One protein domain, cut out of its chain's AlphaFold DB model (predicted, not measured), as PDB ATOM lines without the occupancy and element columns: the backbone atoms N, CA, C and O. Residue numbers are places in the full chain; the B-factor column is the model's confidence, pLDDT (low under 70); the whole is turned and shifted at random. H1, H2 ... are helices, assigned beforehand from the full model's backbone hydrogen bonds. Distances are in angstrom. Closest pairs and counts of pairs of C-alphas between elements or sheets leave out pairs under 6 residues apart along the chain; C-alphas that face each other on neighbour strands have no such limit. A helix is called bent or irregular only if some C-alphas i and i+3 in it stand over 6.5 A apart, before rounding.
ATOM      1  N   SER A 202       2.800  45.014 -15.403       92.75
ATOM      2  CA  SER A 202       1.467  45.284 -14.828       92.75
ATOM      3  C   SER A 202       0.482  45.992 -15.771       92.75
ATOM      4  O   SER A 202      -0.652  45.541 -15.920       92.75
ATOM      5  N   LYS A 203       0.919  47.056 -16.460       91.38
ATOM      6  CA  LYS A 203       0.081  47.851 -17.380       91.38
ATOM      7  C   LYS A 203      -0.496  47.045 -18.555       91.38
ATOM      8  O   LYS A 203      -1.609  47.329 -18.990       91.38
ATOM      9  N   ASN A 204       0.262  46.079 -19.074       92.19
ATOM     10  CA  ASN A 204      -0.135  45.266 -20.227       92.19
ATOM     11  C   ASN A 204      -0.725  43.921 -19.791       92.19
ATOM     12  O   ASN A 204      -1.701  43.464 -20.382       92.19
ATOM     13  N   LEU A 205      -0.179  43.340 -18.719       95.31
ATOM     14  CA  LEU A 205      -0.596  42.055 -18.171       95.31
ATOM     15  C   LEU A 205      -2.078  42.055 -17.779       95.31
ATOM     16  O   LEU A 205      -2.797  41.133 -18.143       95.31
ATOM     17  N   GLY A 206      -2.566  43.110 -17.115       95.44
ATOM     18  CA  GLY A 206      -3.966  43.173 -16.674       95.44
ATOM     19  C   GLY A 206      -4.978  43.056 -17.819       95.44
ATOM     20  O   GLY A 206      -5.956  42.322 -17.705       95.44
ATOM     21  N   LYS A 207      -4.709  43.711 -18.957       93.75
ATOM     22  CA  LYS A 207      -5.572  43.631 -20.148       93.75
ATOM     23  C   LYS A 207      -5.576  42.228 -20.756       93.75
ATOM     24  O   LYS A 207      -6.620  41.756 -21.191       93.75
ATOM     25  N   GLN A 208      -4.415  41.571 -20.785       94.50
ATOM     26  CA  GLN A 208      -4.299  40.210 -21.308       94.50
ATOM     27  C   GLN A 208      -5.002  39.198 -20.402       94.50
ATOM     28  O   GLN A 208      -5.744  38.366 -20.911       94.50
ATOM     29  N   LEU A 209      -4.845  39.315 -19.081       94.94
ATOM     30  CA  LEU A 209      -5.546  38.460 -18.121       94.94
ATOM     31  C   LEU A 209      -7.063  38.606 -18.256       94.94
ATOM     32  O   LEU A 209      -7.765  37.604 -18.325       94.94
ATOM     33  N   GLN A 210      -7.566  39.838 -18.377       94.25
ATOM     34  CA  GLN A 210      -8.997  40.075 -18.576       94.25
ATOM     35  C   GLN A 210      -9.517  39.427 -19.869       94.25
ATOM     36  O   GLN A 210     -10.601  38.856 -19.866       94.25
ATOM     37  N   ALA A 211      -8.744  39.480 -20.957       91.62
ATOM     38  CA  ALA A 211      -9.102  38.812 -22.208       91.62
ATOM     39  C   ALA A 211      -9.044  37.275 -22.101       91.62
ATOM     40  O   ALA A 211      -9.853  36.585 -22.715       91.62
ATOM     41  N   GLN A 212      -8.109  36.732 -21.313       92.94
ATOM     42  CA  GLN A 212      -7.974  35.289 -21.088       92.94
ATOM     43  C   GLN A 212      -9.113  34.705 -20.244       92.94
ATOM     44  O   GLN A 212      -9.440  33.539 -20.421       92.94
ATOM     45  N   MET A 213      -9.750  35.496 -19.372       92.19
ATOM     46  CA  MET A 213     -10.841  35.017 -18.507       92.19
ATOM     47  C   MET A 213     -12.055  34.472 -19.267       92.19
ATOM     48  O   MET A 213     -12.779  33.648 -18.724       92.19
ATOM     49  N   SER A 214     -12.303  34.939 -20.493       90.62
ATOM     50  CA  SER A 214     -13.419  34.469 -21.323       90.62
ATOM     51  C   SER A 214     -13.044  33.338 -22.282       90.62
ATOM     52  O   SER A 214     -13.906  32.868 -23.017       90.62
ATOM     53  N   ALA A 215     -11.770  32.946 -22.341       92.12
ATOM     54  CA  ALA A 215     -11.306  31.922 -23.267       92.12
ATOM     55  C   ALA A 215     -11.405  30.531 -22.622       92.12
ATOM     56  O   ALA A 215     -10.869  30.321 -21.535       92.12
ATOM     57  N   ASP A 216     -12.051  29.580 -23.305       91.44
ATOM     58  CA  ASP A 216     -12.123  28.193 -22.839       91.44
ATOM     59  C   ASP A 216     -10.743  27.517 -23.012       91.44
ATOM     60  O   ASP A 216     -10.259  27.380 -24.145       91.44
ATOM     61  N   PRO A 217     -10.070  27.093 -21.923       90.94
ATOM     62  CA  PRO A 217      -8.779  26.421 -22.023       90.94
ATOM     63  C   PRO A 217      -8.857  25.090 -22.785       90.94
ATOM     64  O   PRO A 217      -7.866  24.698 -23.410       90.94
ATOM     65  N   ASP A 218     -10.007  24.409 -22.789       88.94
ATOM     66  CA  ASP A 218     -10.151  23.118 -23.466       88.94
ATOM     67  C   ASP A 218     -10.039  23.258 -24.990       88.94
ATOM     68  O   ASP A 218      -9.460  22.390 -25.651       88.94
ATOM     69  N   GLU A 219     -10.540  24.368 -25.550       90.12
ATOM     70  CA  GLU A 219     -10.447  24.671 -26.984       90.12
ATOM     71  C   GLU A 219      -9.006  24.973 -27.412       90.12
ATOM     72  O   GLU A 219      -8.569  24.571 -28.493       90.12
ATOM     73  N   ILE A 220      -8.249  25.655 -26.548       92.06
ATOM     74  CA  ILE A 220      -6.871  26.066 -26.831       92.06
ATOM     75  C   ILE A 220      -5.931  24.865 -26.754       92.06
ATOM     76  O   ILE A 220      -5.129  24.635 -27.662       92.06
ATOM     77  N   PHE A 221      -6.006  24.100 -25.664       88.81
ATOM     78  CA  PHE A 221      -5.019  23.064 -25.375       88.81
ATOM     79  C   PHE A 221      -5.389  21.692 -25.928       88.81
ATOM     80  O   PHE A 221      -4.516  20.827 -25.957       88.81
ATOM     81  N   ASN A 222      -6.626  21.494 -26.415       82.38
ATOM     82  CA  ASN A 222      -7.095  20.227 -26.979       82.38
ATOM     83  C   ASN A 222      -6.627  19.040 -26.123       82.38
ATOM     84  O   ASN A 222      -5.788  18.256 -26.579       82.38
ATOM     85  N   ALA A 223      -7.135  18.928 -24.889       72.25
ATOM     86  CA  ALA A 223      -6.697  17.992 -23.841       72.25
ATOM     87  C   ALA A 223      -6.959  16.495 -24.155       72.25
ATOM     88  O   ALA A 223      -7.474  15.732 -23.344       72.25
ATOM     89  N   LYS A 224      -6.596  16.038 -25.355       68.81
ATOM     90  CA  LYS A 224      -6.789  14.676 -25.864       68.81
ATOM     91  C   LYS A 224      -5.883  13.666 -25.160       68.81
ATOM     92  O   LYS A 224      -6.197  12.479 -25.145       68.81
ATOM     93  N   GLN A 225      -4.762  14.112 -24.591       73.06
ATOM     94  CA  GLN A 225      -3.850  13.261 -23.830       73.06
ATOM     95  C   GLN A 225      -4.009  13.498 -22.329       73.06
ATOM     96  O   GLN A 225      -3.480  14.450 -21.771       73.06
ATOM     97  N   THR A 226      -4.695  12.568 -21.669       80.06
ATOM     98  CA  THR A 226      -4.798  12.497 -20.202       80.06
ATOM     99  C   THR A 226      -3.652  11.709 -19.566       80.06
ATOM    100  O   THR A 226      -3.563  11.606 -18.345       80.06
ATOM    101  N   THR A 227      -2.778  11.116 -20.384       85.88
ATOM    102  CA  THR A 227      -1.686  10.257 -19.923       85.88
ATOM    103  C   THR A 227      -0.353  10.728 -20.486       85.88
ATOM    104  O   THR A 227      -0.266  11.180 -21.627       85.88
ATOM    105  N   CYS A 228       0.692  10.612 -19.667       86.50
ATOM    106  CA  CYS A 228       2.069  10.903 -20.035       86.50
ATOM    107  C   CYS A 228       2.870   9.598 -19.998       86.50
ATOM    108  O   CYS A 228       3.009   8.968 -18.944       86.50
ATOM    109  N   SER A 229       3.356   9.170 -21.160       88.56
ATOM    110  CA  SER A 229       4.186   7.976 -21.299       88.56
ATOM    111  C   SER A 229       5.596   8.274 -20.794       88.56
ATOM    112  O   SER A 229       6.346   9.033 -21.406       88.56
ATOM    113  N   LEU A 230       5.971   7.679 -19.661       88.75
ATOM    114  CA  LEU A 230       7.305   7.872 -19.082       88.75
ATOM    115  C   LEU A 230       8.410   7.300 -19.981       88.75
ATOM    116  O   LEU A 230       9.517   7.837 -19.993       88.75
ATOM    117  N   ASP A 231       8.100   6.254 -20.755       88.38
ATOM    118  CA  ASP A 231       9.029   5.675 -21.730       88.38
ATOM    119  C   ASP A 231       9.417   6.721 -22.796       88.38
ATOM    120  O   ASP A 231      10.597   6.859 -23.126       88.38
ATOM    121  N   ASP A 232       8.454   7.527 -23.260       88.31
ATOM    122  CA  ASP A 232       8.685   8.564 -24.276       88.31
ATOM    123  C   ASP A 232       9.418   9.786 -23.712       88.31
ATOM    124  O   ASP A 232      10.249  10.388 -24.398       88.31
ATOM    125  N   VAL A 233       9.140  10.146 -22.454       89.75
ATOM    126  CA  VAL A 233       9.790  11.280 -21.779       89.75
ATOM    127  C   VAL A 233      11.265  10.990 -21.528       89.75
ATOM    128  O   VAL A 233      12.120  11.819 -21.838       89.75
ATOM    129  N   PHE A 234      11.580   9.814 -20.981       88.62
ATOM    130  CA  PHE A 234      12.952   9.478 -20.604       88.62
ATOM    131  C   PHE A 234      13.755   8.822 -21.730       88.62
ATOM    132  O   PHE A 234      14.971   8.691 -21.589       88.62
ATOM    133  N   LYS A 235      13.108   8.414 -22.837       85.19
ATOM    134  CA  LYS A 235      13.727   7.776 -24.018       85.19
ATOM    135  C   LYS A 235      14.748   6.698 -23.650       85.19
ATOM    136  O   LYS A 235      15.789   6.545 -24.291       85.19
ATOM    137  N   THR A 236      14.491   5.971 -22.568       80.31
ATOM    138  CA  THR A 236      15.443   4.999 -22.042       80.31
ATOM    139  C   THR A 236      15.499   3.794 -22.966       80.31
ATOM    140  O   THR A 236      14.474   3.169 -23.218       80.31
ATOM    141  N   SER A 237      16.704   3.415 -23.400       79.12
ATOM    142  CA  SER A 237      16.920   2.215 -24.227       79.12
ATOM    143  C   SER A 237      16.414   0.923 -23.567       79.12
ATOM    144  O   SER A 237      16.131  -0.042 -24.267       79.12
ATOM    145  N   ASN A 238      16.310   0.904 -22.234       82.19
ATOM    146  CA  ASN A 238      15.777  -0.206 -21.452       82.19
ATOM    147  C   ASN A 238      14.580   0.296 -20.627       82.19
ATOM    148  O   ASN A 238      14.797   0.956 -19.604       82.19
ATOM    149  N   PRO A 239      13.330   0.024 -21.047       77.94
ATOM    150  CA  PRO A 239      12.152   0.473 -20.317       77.94
ATOM    151  C   PRO A 239      12.105  -0.203 -18.947       77.94
ATOM    152  O   PRO A 239      12.174  -1.430 -18.825       77.94
ATOM    153  N   LYS A 240      11.995   0.602 -17.888       82.88
ATOM    154  CA  LYS A 240      11.911   0.078 -16.524       82.88
ATOM    155  C   LYS A 240      10.497  -0.465 -16.282       82.88
ATOM    156  O   LYS A 240       9.523   0.240 -16.543       82.88
ATOM    157  N   PRO A 241      10.331  -1.670 -15.706       80.31
ATOM    158  CA  PRO A 241       9.004  -2.258 -15.482       80.31
ATOM    159  C   PRO A 241       8.122  -1.421 -14.537       80.31
ATOM    160  O   PRO A 241       6.894  -1.478 -14.621       80.31
ATOM    161  N   CYS A 242       8.728  -0.599 -13.672       80.94
ATOM    162  CA  CYS A 242       8.011   0.329 -12.797       80.94
ATOM    163  C   CYS A 242       7.300   1.470 -13.545       80.94
ATOM    164  O   CYS A 242       6.384   2.060 -12.985       80.94
ATOM    165  N   PHE A 243       7.662   1.764 -14.799       83.31
ATOM    166  CA  PHE A 243       6.981   2.790 -15.595       83.31
ATOM    167  C   PHE A 243       5.594   2.341 -16.069       83.31
ATOM    168  O   PHE A 243       4.695   3.169 -16.206       83.31
ATOM    169  N   THR A 258     -17.029  13.948 -14.889       92.44
ATOM    170  CA  THR A 258     -18.137  13.505 -15.719       92.44
ATOM    171  C   THR A 258     -18.522  14.603 -16.704       92.44
ATOM    172  O   THR A 258     -18.457  15.792 -16.401       92.44
ATOM    173  N   TRP A 259     -19.052  14.215 -17.866       92.19
ATOM    174  CA  TRP A 259     -19.567  15.161 -18.865       92.19
ATOM    175  C   TRP A 259     -20.560  16.186 -18.283       92.19
ATOM    176  O   TRP A 259     -20.632  17.337 -18.709       92.19
ATOM    177  N   LYS A 260     -21.350  15.765 -17.289       95.44
ATOM    178  CA  LYS A 260     -22.310  16.637 -16.609       95.44
ATOM    179  C   LYS A 260     -21.594  17.740 -15.826       95.44
ATOM    180  O   LYS A 260     -22.021  18.888 -15.895       95.44
ATOM    181  N   GLU A 261     -20.528  17.401 -15.106       95.00
ATOM    182  CA  GLU A 261     -19.701  18.361 -14.367       95.00
ATOM    183  C   GLU A 261     -18.969  19.310 -15.313       95.00
ATOM    184  O   GLU A 261     -19.021  20.518 -15.095       95.00
ATOM    185  N   GLU A 262     -18.388  18.793 -16.400       92.12
ATOM    186  CA  GLU A 262     -17.765  19.619 -17.444       92.12
ATOM    187  C   GLU A 262     -18.761  20.644 -17.999       92.12
ATOM    188  O   GLU A 262     -18.470  21.838 -18.064       92.12
ATOM    189  N   TRP A 263     -19.976  20.209 -18.340       94.12
ATOM    190  CA  TRP A 263     -21.002  21.102 -18.872       94.12
ATOM    191  C   TRP A 263     -21.441  22.168 -17.860       94.12
ATOM    192  O   TRP A 263     -21.546  23.347 -18.209       94.12
ATOM    193  N   PHE A 264     -21.672  21.786 -16.597       95.69
ATOM    194  CA  PHE A 264     -22.014  22.750 -15.547       95.69
ATOM    195  C   PHE A 264     -20.894  23.756 -15.307       95.69
ATOM    196  O   PHE A 264     -21.181  24.943 -15.155       95.69
ATOM    197  N   TYR A 265     -19.641  23.304 -15.312       93.38
ATOM    198  CA  TYR A 265     -18.475  24.166 -15.183       93.38
ATOM    199  C   TYR A 265     -18.414  25.183 -16.324       93.38
ATOM    200  O   TYR A 265     -18.378  26.386 -16.072       93.38
ATOM    201  N   LYS A 266     -18.508  24.729 -17.578       93.25
ATOM    202  CA  LYS A 266     -18.480  25.619 -18.748       93.25
ATOM    203  C   LYS A 266     -19.614  26.639 -18.726       93.25
ATOM    204  O   LYS A 266     -19.395  27.808 -19.036       93.25
ATOM    205  N   LYS A 267     -20.811  26.228 -18.301       94.69
ATOM    206  CA  LYS A 267     -21.948  27.137 -18.125       94.69
ATOM    207  C   LYS A 267     -21.704  28.164 -17.014       94.69
ATOM    208  O   LYS A 267     -21.999  29.338 -17.206       94.69
ATOM    209  N   ALA A 268     -21.168  27.743 -15.867       94.19
ATOM    210  CA  ALA A 268     -20.860  28.637 -14.749       94.19
ATOM    211  C   ALA A 268     -19.759  29.654 -15.097       94.19
ATOM    212  O   ALA A 268     -19.828  30.801 -14.663       94.19
ATOM    213  N   MET A 269     -18.785  29.245 -15.912       92.94
ATOM    214  CA  MET A 269     -17.706  30.101 -16.411       92.94
ATOM    215  C   MET A 269     -18.121  30.994 -17.591       92.94
ATOM    216  O   MET A 269     -17.384  31.905 -17.953       92.94
ATOM    217  N   GLY A 270     -19.298  30.763 -18.185       92.56
ATOM    218  CA  GLY A 270     -19.784  31.525 -19.337       92.56
ATOM    219  C   GLY A 270     -19.137  31.138 -20.671       92.56
ATOM    220  O   GLY A 270     -19.195  31.919 -21.615       92.56
ATOM    221  N   TYR A 271     -18.539  29.946 -20.763       91.12
ATOM    222  CA  TYR A 271     -17.953  29.423 -22.005       91.12
ATOM    223  C   TYR A 271     -19.009  28.860 -22.966       91.12
ATOM    224  O   TYR A 271     -18.773  28.768 -24.166       91.12
ATOM    225  N   VAL A 272     -20.189  28.496 -22.452       86.88
ATOM    226  CA  VAL A 272     -21.324  28.004 -23.246       86.88
ATOM    227  C   VAL A 272     -22.554  28.851 -22.914       86.88
ATOM    228  O   VAL A 272     -22.887  29.008 -21.737       86.88
ATOM    229  N   LEU A 273     -23.198  29.400 -23.952       69.50
ATOM    230  CA  LEU A 273     -24.420  30.218 -23.878       69.50
ATOM    231  C   LEU A 273     -25.693  29.368 -23.965       69.50
ATOM    232  O   LEU A 273     -25.716  28.412 -24.773       69.50
TER     233      LEU A 273
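This is residues 202 to 243 and 258 to 273 of the 273 residues of the protein "Hypothetical protein" of Chloropicon roscoffensis (UniProt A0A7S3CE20). This is a thin, stretched-out chain with no packed core: four separate short helices, H1, H2, H3 and H4, none touching another. H1 and H4 lie toward one end of the longest axis and H3 lies at the other, with H2 between; H1 sticks out on its own, and after H3 residues 239 to 243 fold back as a small hook. The printed part has 58 residues with four named helices in the order H1, H2, H3, H4 and no named strand, and its class is all helix. The whole is extended and flat, with a radius of gyration of the C-alphas of 18.4 A and spans of 48 by 37 by 15 A.

Begin with H1, residues 202 to 212, which shares the greatest helix length of 11 residues with H4. Find C-alpha 202 at (1.467, 45.284, -14.828); from there H1 runs 15.1 A to C-alpha 212 at (-7.974, 35.289, -21.088). H1 is neither bent nor irregular, but only just: C-alphas 203 and 206 are 6.2 A apart. Next look at H4, residues 259 to 269, which runs 15.3 A and ends with C-alpha 269 at (-17.706, 30.101, -16.411). The two short helices are H2, residues 217 to 221, and H3, residues 230 to 234, each 6.1 A from first to last C-alpha.

Start from H1 and you will find that residues 202 to 212 stand free. H1 is apart from H2, from H3 and from H4, with no C-alpha of the one within 8 A of the other. By the same test H2 is apart from H3 and from H4, and H3 is apart from H4. Further along, residues 219 to 228 stand free, of which 219 to 221 belong to H2. Residues 232 to 238 stand free too, of which 232 to 234 belong to H3. Within the backbones of H2, H3 and H4 each O i to N i+4 pair is within hydrogen-bond range; in H1 it is 6 of 7.

The two C-alphas farthest apart are those of Lys 203 and Pro 241, at 50.9 A. Without the stretches that stand free, 30 residues remain, spanning 47 by 21 by 9 A. The link from H1 to H2 is tight, with 4 residues, and the link from H2 to H3 is short, with 8. The link from H3 to H4 is across the cut: residues 244 to 257 are not printed, and C-alphas 243 and 258 are 27.3 A apart. Look last at the B-factor column: the mean pLDDT of the printed part is 88.4, and residues 224 and 273 are under 70 in this model.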